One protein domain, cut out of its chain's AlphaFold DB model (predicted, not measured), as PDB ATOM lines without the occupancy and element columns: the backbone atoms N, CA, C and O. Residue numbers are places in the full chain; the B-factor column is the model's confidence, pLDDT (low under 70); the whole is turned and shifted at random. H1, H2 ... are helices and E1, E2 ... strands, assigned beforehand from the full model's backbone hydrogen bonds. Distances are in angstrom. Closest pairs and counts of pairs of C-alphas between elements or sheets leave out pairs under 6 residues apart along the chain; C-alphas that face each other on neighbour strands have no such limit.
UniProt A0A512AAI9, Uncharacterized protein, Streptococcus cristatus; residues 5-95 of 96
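Overview. This is residues 5 to 95 of the 96 residues of an uncharacterized protein of Streptococcus cristatus (UniProt A0A512AAI9). In two layers, long helices H1 and H3 run side by side, opposite ways, with short H2 over one face of the antiparallel sheet E1 - E2 - E3; the other face is bare. The 91 printed residues run H1 E1 E2 E3 H2 H3, class mixed. The whole is compact, radius of gyration of the C-alphas 14.1 A, spanning 47 by 25 by 18 A.

Along the chain. Find C-alpha 5 at (264.112, 223.284, 117.469); there H1, residues 5 to 22, begins. A meander follows, each strand antiparallel to the last: E1, 29 to 36; E2, 40 to 48; E3, 51 to 54. After H2, 55 to 60, H3, 70 to 94, runs 37.3 A to (272.708, 219.857, 121.406).

Arrangement. Look at N 33 and O 43 of E1 and E2, 2.8 A apart, within hydrogen-bond range. H1 and H3 touch at a shallow tilt of 2 degrees, closest C-alphas Val 11 and Asp 83, 6.1 A. H1 has every O i to N i+4 pair within range, H3 19 of 21, H2 0 of 2 and 1 of 3 O i to N i+3.

Size, cuts and confidence. The printed part has no cut or long link; no printed residue is under pLDDT 70.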
ATOM      1  N   GLU A   5     264.940 222.758 118.548       96.75
ATOM      2  CA  GLU A   5     264.112 223.284 117.469       96.75
ATOM      3  C   GLU A   5     263.685 224.734 117.723       96.75
ATOM      4  O   GLU A   5     263.661 225.520 116.780       96.75
ATOM      5  N   ASP A   6     263.421 225.111 118.980       96.44
ATOM      6  CA  ASP A   6     263.042 226.481 119.342       96.44
ATOM      7  C   ASP A   6     264.206 227.447 119.071       96.44
ATOM      8  O   ASP A   6     264.063 228.410 118.323       96.44
ATOM      9  N   LYS A   7     265.398 227.146 119.610       96.62
ATOM     10  CA  LYS A   7     266.595 227.984 119.421       96.62
ATOM     11  C   LYS A   7     267.053 228.017 117.964       96.62
ATOM     12  O   LYS A   7     267.496 229.049 117.466       96.62
ATOM     13  N   PHE A   8     266.973 226.882 117.275       96.44
ATOM     14  CA  PHE A   8     267.340 226.799 115.866       96.44
ATOM     15  C   PHE A   8     266.403 227.666 115.011       96.44
ATOM     16  O   PHE A   8     266.868 228.424 114.159       96.44
ATOM     17  N   MET A   9     265.096 227.621 115.290       96.94
ATOM     18  CA  MET A   9     264.097 228.452 114.620       96.94
ATOM     19  C   MET A   9     264.275 229.943 114.926       96.94
ATOM     20  O   MET A   9     264.091 230.759 114.028       96.94
ATOM     21  N   GLU A  10     264.683 230.317 116.142       97.56
ATOM     22  CA  GLU A  10     265.013 231.710 116.484       97.56
ATOM     23  C   GLU A  10     266.120 232.272 115.578       97.56
ATOM     24  O   GLU A  10     265.997 233.388 115.069       97.56
ATOM     25  N   VAL A  11     267.168 231.489 115.296       97.44
ATOM     26  CA  VAL A  11     268.228 231.912 114.364       97.44
ATOM     27  C   VAL A  11     267.707 232.009 112.930       97.44
ATOM     28  O   VAL A  11     268.011 232.975 112.233       97.44
ATOM     29  N   GLN A  12     266.873 231.067 112.487       96.69
ATOM     30  CA  GLN A  12     266.243 231.152 111.164       96.69
ATOM     31  C   GLN A  12     265.347 232.395 111.035       96.69
ATOM     32  O   GLN A  12     265.361 233.061 110.000       96.69
ATOM     33  N   ALA A  13     264.603 232.745 112.085       97.75
ATOM     34  CA  ALA A  13     263.782 233.950 112.124       97.75
ATOM     35  C   ALA A  13     264.639 235.226 112.081       97.75
ATOM     36  O   ALA A  13     264.272 236.174 111.383       97.75
ATOM     37  N   SER A  14     265.800 235.233 112.749       97.88
ATOM     38  CA  SER A  14     266.794 236.316 112.656       97.88
ATOM     39  C   SER A  14     267.258 236.523 111.213       97.88
ATOM     40  O   SER A  14     267.153 237.631 110.687       97.88
ATOM     41  N   MET A  15     267.639 235.442 110.521       97.81
ATOM     42  CA  MET A  15     268.081 235.501 109.122       97.81
ATOM     43  C   MET A  15     267.007 236.072 108.186       97.81
ATOM     44  O   MET A  15     267.316 236.851 107.283       97.81
ATOM     45  N   ILE A  16     265.744 235.684 108.391       97.69
ATOM     46  CA  ILE A  16     264.610 236.194 107.608       97.69
ATOM     47  C   ILE A  16     264.378 237.677 107.906       97.69
ATOM     48  O   ILE A  16     264.215 238.457 106.971       97.69
ATOM     49  N   SER A  17     264.401 238.071 109.181       97.75
ATOM     50  CA  SER A  17     264.193 239.461 109.608       97.75
ATOM     51  C   SER A  17     265.260 240.384 109.022       97.75
ATOM     52  O   SER A  17     264.936 241.418 108.450       97.75
ATOM     53  N   LEU A  18     266.524 239.956 109.069       97.69
ATOM     54  CA  LEU A  18     267.651 240.668 108.478       97.69
ATOM     55  C   LEU A  18     267.489 240.850 106.955       97.69
ATOM     56  O   LEU A  18     267.775 241.917 106.411       97.69
ATOM     57  N   ALA A  19     267.033 239.809 106.253       97.38
ATOM     58  CA  ALA A  19     266.795 239.881 104.815       97.38
ATOM     59  C   ALA A  19     265.586 240.769 104.464       97.38
ATOM     60  O   ALA A  19     265.652 241.515 103.489       97.38
ATOM     61  N   LEU A  20     264.510 240.739 105.257       96.50
ATOM     62  CA  LEU A  20     263.349 241.623 105.088       96.50
ATOM     63  C   LEU A  20     263.705 243.093 105.316       96.50
ATOM     64  O   LEU A  20     263.307 243.939 104.517       96.50
ATOM     65  N   GLU A  21     264.502 243.387 106.346       95.69
ATOM     66  CA  GLU A  21     264.954 244.744 106.663       95.69
ATOM     67  C   GLU A  21     265.715 245.369 105.487       95.69
ATOM     68  O   GLU A  21     265.459 246.515 105.117       95.69
ATOM     69  N   TYR A  22     266.587 244.598 104.828       96.25
ATOM     70  CA  TYR A  22     267.351 245.090 103.680       96.25
ATOM     71  C   TYR A  22     266.467 245.546 102.511       96.25
ATOM     72  O   TYR A  22     266.807 246.517 101.840       96.25
ATOM     73  N   VAL A  23     265.348 244.859 102.260       95.12
ATOM     74  CA  VAL A  23     264.392 245.207 101.189       95.12
ATOM     75  C   VAL A  23     263.197 246.022 101.684       95.12
ATOM     76  O   VAL A  23     262.283 246.280 100.902       95.12
ATOM     77  N   GLN A  24     263.187 246.434 102.954       94.25
ATOM     78  CA  GLN A  24     262.074 247.149 103.589       94.25
ATOM     79  C   GLN A  24     260.726 246.429 103.391       94.25
ATOM     80  O   GLN A  24     259.742 247.038 102.979       94.25
ATOM     81  N   ASP A  25     260.707 245.111 103.608       95.12
ATOM     82  CA  ASP A  25     259.518 244.250 103.476       95.12
ATOM     83  C   ASP A  25     258.911 244.163 102.055       95.12
ATOM     84  O   ASP A  25     257.798 243.672 101.872       95.12
ATOM     85  N   GLN A  26     259.640 244.589 101.016       94.38
ATOM     86  CA  GLN A  26     259.137 244.627  99.631       94.38
ATOM     87  C   GLN A  26     259.333 243.323  98.833       94.38
ATOM     88  O   GLN A  26     259.066 243.295  97.629       94.38
ATOM     89  N   ALA A  27     259.827 242.250  99.458       95.88
ATOM     90  CA  ALA A  27     260.023 240.960  98.792       95.88
ATOM     91  C   ALA A  27     258.848 240.003  99.020       95.88
ATOM     92  O   ALA A  27     258.395 239.810 100.144       95.88
ATOM     93  N   ASP A  28     258.424 239.328  97.951       96.19
ATOM     94  CA  ASP A  28     257.396 238.283  97.990       96.19
ATOM     95  C   ASP A  28     257.943 236.994  98.625       96.19
ATOM     96  O   ASP A  28     257.244 236.286  99.352       96.19
ATOM     97  N   LYS A  29     259.207 236.670  98.320       97.44
ATOM     98  CA  LYS A  29     259.935 235.520  98.872       97.44
ATOM     99  C   LYS A  29     261.407 235.845  99.075       97.44
ATOM    100  O   LYS A  29     261.984 236.664  98.360       97.44
ATOM    101  N   ILE A  30     262.026 235.131 100.009       97.56
ATOM    102  CA  ILE A  30     263.454 235.224 100.310       97.56
ATOM    103  C   ILE A  30     264.058 233.831 100.161       97.56
ATOM    104  O   ILE A  30     263.561 232.863 100.734       97.56
ATOM    105  N   TYR A  31     265.150 233.740  99.410       97.69
ATOM    106  CA  TYR A  31     265.943 232.528  99.268       97.69
ATOM    107  C   TYR A  31     267.292 232.759  99.935       97.69
ATOM    108  O   TYR A  31     268.094 233.552  99.442       97.69
ATOM    109  N   ILE A  32     267.542 232.074 101.047       97.31
ATOM    110  CA  ILE A  32     268.791 232.182 101.803       97.31
ATOM    111  C   ILE A  32     269.670 230.971 101.500       97.31
ATOM    112  O   ILE A  32     269.207 229.832 101.499       97.31
ATOM    113  N   TYR A  33     270.949 231.231 101.253       95.38
ATOM    114  CA  TYR A  33     271.980 230.230 101.043       95.38
ATOM    115  C   TYR A  33     273.116 230.441 102.043       95.38
ATOM    116  O   TYR A  33     273.659 231.541 102.154       95.38
ATOM    117  N   ALA A  34     273.501 229.375 102.741       95.38
ATOM    118  CA  ALA A  34     274.567 229.400 103.731       95.38
ATOM    119  C   ALA A  34     275.510 228.201 103.574       95.38
ATOM    120  O   ALA A  34     275.080 227.102 103.228       95.38
ATOM    121  N   ILE A  35     276.792 228.421 103.862       94.38
ATOM    122  CA  ILE A  35     277.821 227.382 103.979       94.38
ATOM    123  C   ILE A  35     278.450 227.521 105.361       94.38
ATOM    124  O   ILE A  35     278.772 228.633 105.782       94.38
ATOM    125  N   ALA A  36     278.626 226.395 106.045       93.06
ATOM    126  CA  ALA A  36     279.230 226.316 107.367       93.06
ATOM    127  C   ALA A  36     280.108 225.064 107.461       93.06
ATOM    128  O   ALA A  36     279.759 224.079 108.106       93.06
ATOM    129  N   ASP A  37     281.219 225.089 106.735       87.62
ATOM    130  CA  ASP A  37     282.215 224.016 106.731       87.62
ATOM    131  C   ASP A  37     283.613 224.641 106.904       87.62
ATOM    132  O   ASP A  37     283.825 225.423 107.829       87.62
ATOM    133  N   SER A  38     284.559 224.389 105.994       88.06
ATOM    134  CA  SER A  38     285.881 225.031 105.975       88.06
ATOM    135  C   SER A  38     285.842 226.560 105.822       88.06
ATOM    136  O   SER A  38     286.821 227.236 106.137       88.06
ATOM    137  N   LEU A  39     284.715 227.110 105.357       92.00
ATOM    138  CA  LEU A  39     284.444 228.539 105.247       92.00
ATOM    139  C   LEU A  39     282.988 228.825 105.630       92.00
ATOM    140  O   LEU A  39     282.083 228.089 105.233       92.00
ATOM    141  N   TYR A  40     282.774 229.941 106.327       94.25
ATOM    142  CA  TYR A  40     281.445 230.498 106.549       94.25
ATOM    143  C   TYR A  40     281.060 231.434 105.407       94.25
ATOM    144  O   TYR A  40     281.777 232.384 105.088       94.25
ATOM    145  N   SER A  41     279.916 231.165 104.788       95.25
ATOM    146  CA  SER A  41     279.349 232.010 103.742       95.25
ATOM    147  C   SER A  41     277.857 232.173 103.958       95.25
ATOM    148  O   SER A  41     277.173 231.235 104.361       95.25
ATOM    149  N   PHE A  42     277.361 233.362 103.646       97.31
ATOM    150  CA  PHE A  42     275.949 233.696 103.634       97.31
ATOM    151  C   PHE A  42     275.668 234.496 102.369       97.31
ATOM    152  O   PHE A  42     276.444 235.380 102.006       97.31
ATOM    153  N   ASN A  43     274.589 234.176 101.668       97.00
ATOM    154  CA  ASN A  43     274.119 234.922 100.512       97.00
ATOM    155  C   ASN A  43     272.617 234.709 100.338       97.00
ATOM    156  O   ASN A  43     272.036 233.796 100.919       97.00
ATOM    157  N   LEU A  44     271.985 235.543  99.523       97.06
ATOM    158  CA  LEU A  44     270.545 235.488  99.334       97.06
ATOM    159  C   LEU A  44     270.082 236.129  98.030       97.06
ATOM    160  O   LEU A  44     270.779 236.946  97.414       97.06
ATOM    161  N   PHE A  45     268.869 235.743  97.659       97.38
ATOM    162  CA  PHE A  45     268.110 236.223  96.516       97.38
ATOM    163  C   PHE A  45     266.696 236.560  96.974       97.38
ATOM    164  O   PHE A  45     266.191 235.973  97.933       97.38
ATOM    165  N   TYR A  46     266.048 237.458  96.247       97.62
ATOM    166  CA  TYR A  46     264.670 237.850  96.511       97.62
ATOM    167  C   TYR A  46     263.775 237.452  95.348       97.62
ATOM    168  O   TYR A  46     264.225 237.415  94.207       97.62
ATOM    169  N   GLU A  47     262.509 237.178  95.626       97.75
ATOM    170  CA  GLU A  47     261.448 237.249  94.628       97.75
ATOM    171  C   GLU A  47     260.739 238.590  94.788       97.75
ATOM    172  O   GLU A  47     260.240 238.884  95.872       97.75
ATOM    173  N   ILE A  48     260.727 239.408  93.739       95.75
ATOM    174  CA  ILE A  48     260.028 240.697  93.723       95.75
ATOM    175  C   ILE A  48     259.194 240.758  92.449       95.75
ATOM    176  O   ILE A  48     259.730 240.655  91.339       95.75
ATOM    177  N   LYS A  49     257.873 240.907  92.593       93.25
ATOM    178  CA  LYS A  49     256.913 240.934  91.477       93.25
ATOM    179  C   LYS A  49     257.057 239.694  90.585       93.25
ATOM    180  O   LYS A  49     257.052 239.794  89.359       93.25
ATOM    181  N   GLY A  50     257.261 238.532  91.210       94.81
ATOM    182  CA  GLY A  50     257.440 237.241  90.533       94.81
ATOM    183  C   GLY A  50     258.796 237.026  89.842       94.81
ATOM    184  O   GLY A  50     258.962 236.017  89.158       94.81
ATOM    185  N   ASN A  51     259.768 237.932  90.003       95.94
ATOM    186  CA  ASN A  51     261.114 237.786  89.440       95.94
ATOM    187  C   ASN A  51     262.119 237.426  90.532       95.94
ATOM    188  O   ASN A  51     262.168 238.097  91.559       95.94
ATOM    189  N   VAL A  52     262.964 236.421  90.285       97.12
ATOM    190  CA  VAL A  52     264.103 236.115  91.161       97.12
ATOM    191  C   VAL A  52     265.240 237.084  90.856       97.12
ATOM    192  O   VAL A  52     265.739 237.137  89.732       97.12
ATOM    193  N   VAL A  53     265.658 237.849  91.861       96.31
ATOM    194  CA  VAL A  53     266.608 238.952  91.725       96.31
ATOM    195  C   VAL A  53     267.764 238.811  92.706       96.31
ATOM    196  O   VAL A  53     267.610 238.395  93.858       96.31
ATOM    197  N   HIS A  54     268.958 239.184  92.249       95.69
ATOM    198  CA  HIS A  54     270.109 239.319  93.134       95.69
ATOM    199  C   HIS A  54     269.964 240.569  94.005       95.69
ATOM    200  O   HIS A  54     269.517 241.608  93.527       95.69
ATOM    201  N   LYS A  55     270.444 240.498  95.252       94.19
ATOM    202  CA  LYS A  55     270.385 241.604  96.226       94.19
ATOM    203  C   LYS A  55     270.866 242.968  95.702       94.19
ATOM    204  O   LYS A  55     270.244 243.971  95.998       94.19
ATOM    205  N   HIS A  56     271.907 243.015  94.866       94.19
ATOM    206  CA  HIS A  56     272.446 244.273  94.324       94.19
ATOM    207  C   HIS A  56     271.625 244.852  93.157       94.19
ATOM    208  O   HIS A  56     271.945 245.925  92.658       94.19
ATOM    209  N   LEU A  57     270.597 244.132  92.695       96.12
ATOM    210  CA  LEU A  57     269.728 244.516  91.578       96.12
ATOM    211  C   LEU A  57     268.293 244.813  92.026       96.12
ATOM    212  O   LEU A  57     267.452 245.081  91.173       96.12
ATOM    213  N   VAL A  58     267.993 244.763  93.330       95.62
ATOM    214  CA  VAL A  58     266.620 244.926  93.843       95.62
ATOM    215  C   VAL A  58     266.000 246.255  93.414       95.62
ATOM    216  O   VAL A  58     264.856 246.263  92.971       95.62
ATOM    217  N   ASN A  59     266.773 247.348  93.394       96.44
ATOM    218  CA  ASN A  59     266.290 248.673  92.985       96.44
ATOM    219  C   ASN A  59     265.784 248.734  91.536       96.44
ATOM    220  O   ASN A  59     264.986 249.604  91.220       96.44
ATOM    221  N   ASN A  60     266.162 247.787  90.670       95.50
ATOM    222  CA  ASN A  60     265.616 247.713  89.308       95.50
ATOM    223  C   ASN A  60     264.149 247.243  89.280       95.50
ATOM    224  O   ASN A  60     263.491 247.331  88.244       95.50
ATOM    225  N   PHE A  61     263.653 246.696  90.390       94.88
ATOM    226  CA  PHE A  61     262.315 246.118  90.524       94.88
ATOM    227  C   PHE A  61     261.460 246.848  91.570       94.88
ATOM    228  O   PHE A  61     260.233 246.670  91.593       94.88
ATOM    229  N   LEU A  62     262.084 247.686  92.401       93.69
ATOM    230  CA  LEU A  62     261.425 248.523  93.399       93.69
ATOM    231  C   LEU A  62     261.002 249.882  92.805       93.69
ATOM    232  O   LEU A  62     261.595 250.336  91.829       93.69
ATOM    233  N   PRO A  63     259.954 250.523  93.350       92.12
ATOM    234  CA  PRO A  63     259.609 251.909  93.029       92.12
ATOM    235  C   PRO A  63     260.740 252.896  93.369       92.12
ATOM    236  O   PRO A  63     261.483 252.677  94.324       92.12
ATOM    237  N   ASP A  64     260.831 254.011  92.637       92.12
ATOM    238  CA  ASP A  64     261.878 255.031  92.840       92.12
ATOM    239  C   ASP A  64     261.853 255.671  94.240       92.12
ATOM    240  O   ASP A  64     262.898 256.043  94.769       92.12
ATOM    241  N   ASP A  65     260.676 255.782  94.858       92.56
ATOM    242  CA  ASP A  65     260.488 256.331  96.207       92.56
ATOM    243  C   ASP A  65     260.767 255.320  97.333       92.56
ATOM    244  O   ASP A  65     260.768 255.691  98.505       92.56
ATOM    245  N   SER A  66     261.024 254.060  96.972       91.06
ATOM    246  CA  SER A  66     261.186 252.929  97.892       91.06
ATOM    247  C   SER A  66     262.479 252.147  97.619       91.06
ATOM    248  O   SER A  66     262.608 250.979  97.997       91.06
ATOM    249  N   GLN A  67     263.439 252.776  96.932       93.31
ATOM    250  CA  GLN A  67     264.754 252.195  96.683       93.31
ATOM    251  C   GLN A  67     265.527 252.004  97.988       93.31
ATOM    252  O   GLN A  67     265.439 252.803  98.923       93.31
ATOM    253  N   VAL A  68     266.323 250.942  98.029       93.56
ATOM    254  CA  VAL A  68     267.160 250.611  99.180       93.56
ATOM    255  C   VAL A  68     268.604 251.018  98.932       93.56
ATOM    256  O   VAL A  68     269.067 251.092  97.790       93.56
ATOM    257  N   ASP A  69     269.337 251.263 100.011       94.69
ATOM    258  CA  ASP A  69     270.766 251.527  99.932       94.69
ATOM    259  C   ASP A  69     271.526 250.218  99.660       94.69
ATOM    260  O   ASP A  69     271.663 249.344 100.523       94.69
ATOM    261  N   ILE A  70     272.018 250.073  98.427       93.06
ATOM    262  CA  ILE A  70     272.735 248.874  97.988       93.06
ATOM    263  C   ILE A  70     274.048 248.689  98.760       93.06
ATOM    264  O   ILE A  70     274.486 247.547  98.916       93.06
ATOM    265  N   ASP A  71     274.643 249.746  99.321       93.00
ATOM    266  CA  ASP A  71     275.898 249.651 100.075       93.00
ATOM    267  C   ASP A  71     275.723 248.882 101.397       93.00
ATOM    268  O   ASP A  71     276.651 248.201 101.859       93.00
ATOM    269  N   LEU A  72     274.499 248.851 101.944       94.31
ATOM    270  CA  LEU A  72     274.144 248.044 103.118       94.31
ATOM    271  C   LEU A  72     274.253 246.534 102.867       94.31
ATOM    272  O   LEU A  72     274.296 245.760 103.825       94.31
ATOM    273  N   GLN A  73     274.389 246.087 101.611       93.50
ATOM    274  CA  GLN A  73     274.563 244.665 101.297       93.50
ATOM    275  C   GLN A  73     275.779 244.052 102.007       93.50
ATOM    276  O   GLN A  73     275.768 242.871 102.344       93.50
ATOM    277  N   SER A  74     276.833 244.837 102.250       94.06
ATOM    278  CA  SER A  74     278.028 244.346 102.947       94.06
ATOM    279  C   SER A  74     277.730 244.039 104.415       94.06
ATOM    280  O   SER A  74     278.248 243.069 104.967       94.06
ATOM    281  N   ILE A  75     276.866 244.846 105.038       96.19
ATOM    282  CA  ILE A  75     276.401 244.642 106.412       96.19
ATOM    283  C   ILE A  75     275.465 243.435 106.453       96.19
ATOM    284  O   ILE A  75     275.707 242.535 107.249       96.19
ATOM    285  N   LEU A  76     274.493 243.357 105.537       97.00
ATOM    286  CA  LEU A  76     273.596 242.208 105.375       97.00
ATOM    287  C   LEU A  76     274.365 240.881 105.316       97.00
ATOM    288  O   LEU A  76     274.065 239.946 106.054       97.00
ATOM    289  N   LEU A  77     275.390 240.803 104.463       97.25
ATOM    290  CA  LEU A  77     276.198 239.590 104.330       97.25
ATOM    291  C   LEU A  77     276.976 239.266 105.609       97.25
ATOM    292  O   LEU A  77     277.048 238.106 106.006       97.25
ATOM    293  N   ARG A  78     277.552 240.280 106.264       97.19
ATOM    294  CA  ARG A  78     278.329 240.090 107.493       97.19
ATOM    295  C   ARG A  78     277.459 239.648 108.666       97.19
ATOM    296  O   ARG A  78     277.868 238.758 109.404       97.19
ATOM    297  N   GLU A  79     276.299 240.266 108.859       98.00
ATOM    298  CA  GLU A  79     275.379 239.888 109.934       98.00
ATOM    299  C   GLU A  79     274.787 238.497 109.677       98.00
ATOM    300  O   GLU A  79     274.776 237.670 110.584       98.00
ATOM    301  N   GLY A  80     274.454 238.165 108.427       97.75
ATOM    302  CA  GLY A  80     273.997 236.820 108.082       97.75
ATOM    303  C   GLY A  80     275.046 235.731 108.341       97.75
ATOM    304  O   GLY A  80     274.696 234.639 108.780       97.75
ATOM    305  N   ILE A  81     276.344 236.018 108.169       97.94
ATOM    306  CA  ILE A  81     277.416 235.089 108.581       97.94
ATOM    307  C   ILE A  81     277.370 234.819 110.093       97.94
ATOM    308  O   ILE A  81     277.541 233.672 110.502       97.94
ATOM    309  N   LYS A  82     277.094 235.829 110.929       98.06
ATOM    310  CA  LYS A  82     276.974 235.628 112.385       98.06
ATOM    311  C   LYS A  82     275.801 234.718 112.735       98.06
ATOM    312  O   LYS A  82     275.930 233.887 113.631       98.06
ATOM    313  N   ASP A  83     274.685 234.836 112.020       98.00
ATOM    314  CA  ASP A  83     273.555 233.922 112.194       98.00
ATOM    315  C   ASP A  83     273.943 232.485 111.816       98.00
ATOM    316  O   ASP A  83     273.623 231.548 112.547       98.00
ATOM    317  N   VAL A  84     274.708 232.291 110.734       97.50
ATOM    318  CA  VAL A  84     275.236 230.966 110.362       97.50
ATOM    319  C   VAL A  84     276.129 230.397 111.471       97.50
ATOM    320  O   VAL A  84     275.962 229.242 111.864       97.50
ATOM    321  N   GLU A  85     277.040 231.197 112.026       96.94
ATOM    322  CA  GLU A  85     277.883 230.778 113.152       96.94
ATOM    323  C   GLU A  85     277.055 230.409 114.392       96.94
ATOM    324  O   GLU A  85     277.356 229.430 115.077       96.94
ATOM    325  N   ASN A  86     276.006 231.177 114.696       96.81
ATOM    326  CA  ASN A  86     275.124 230.909 115.830       96.81
ATOM    327  C   ASN A  86     274.333 229.614 115.640       96.81
ATOM    328  O   ASN A  86     274.213 228.831 116.580       96.81
ATOM    329  N   MET A  87     273.871 229.345 114.421       96.00
ATOM    330  CA  MET A  87     273.209 228.091 114.076       96.00
ATOM    331  C   MET A  87     274.121 226.882 114.332       96.00
ATOM    332  O   MET A  87     273.691 225.910 114.949       96.00
ATOM    333  N   ILE A  88     275.407 226.969 113.967       95.69
ATOM    334  CA  ILE A  88     276.394 225.919 114.272       95.69
ATOM    335  C   ILE A  88     276.633 225.762 115.774       95.69
ATOM    336  O   ILE A  88     276.694 224.632 116.259       95.69
ATOM    337  N   LYS A  89     276.729 226.862 116.533       95.75
ATOM    338  CA  LYS A  89     276.872 226.795 118.000       95.75
ATOM    339  C   LYS A  89     275.695 226.065 118.646       95.75
ATOM    340  O   LYS A  89     275.912 225.267 119.552       95.75
ATOM    341  N   ILE A  90     274.474 226.296 118.162       96.62
ATOM    342  CA  ILE A  90     273.277 225.595 118.645       96.62
ATOM    343  C   ILE A  90     273.354 224.105 118.299       96.62
ATOM    344  O   ILE A  90     273.122 223.273 119.171       96.62
ATOM    345  N   CYS A  91     273.735 223.737 117.071       95.38
ATOM    346  CA  CYS A  91     273.947 222.328 116.716       95.38
ATOM    347  C   CYS A  91     274.957 221.650 117.653       95.38
ATOM    348  O   CYS A  91     274.667 220.599 118.220       95.38
ATOM    349  N   GLN A  92     276.090 222.302 117.921       94.94
ATOM    350  CA  GLN A  92     277.114 221.794 118.838       94.94
ATOM    351  C   GLN A  92     276.612 221.659 120.285       94.94
ATOM    352  O   GLN A  92     276.887 220.642 120.918       94.94
ATOM    353  N   GLU A  93     275.862 222.642 120.804       95.75
ATOM    354  CA  GLU A  93     275.286 222.618 122.161       95.75
ATOM    355  C   GLU A  93     274.396 221.383 122.380       95.75
ATOM    356  O   GLU A  93     274.418 220.780 123.454       95.75
ATOM    357  N   TYR A  94     273.649 220.979 121.350       96.00
ATOM    358  CA  TYR A  94     272.708 219.857 121.406       96.00
ATOM    359  C   TYR A  94     273.242 218.561 120.766       96.00
ATOM    360  O   TYR A  94     272.509 217.571 120.703       96.00
ATOM    361  N   GLY A  95     274.499 218.537 120.307       94.31
ATOM    362  CA  GLY A  95     275.130 217.365 119.689       94.31
ATOM    363  C   GLY A  95     274.495 216.936 118.359       94.31
ATOM    364  O   GLY A  95     274.300 215.737 118.136       94.31
TER     365      GLY A  95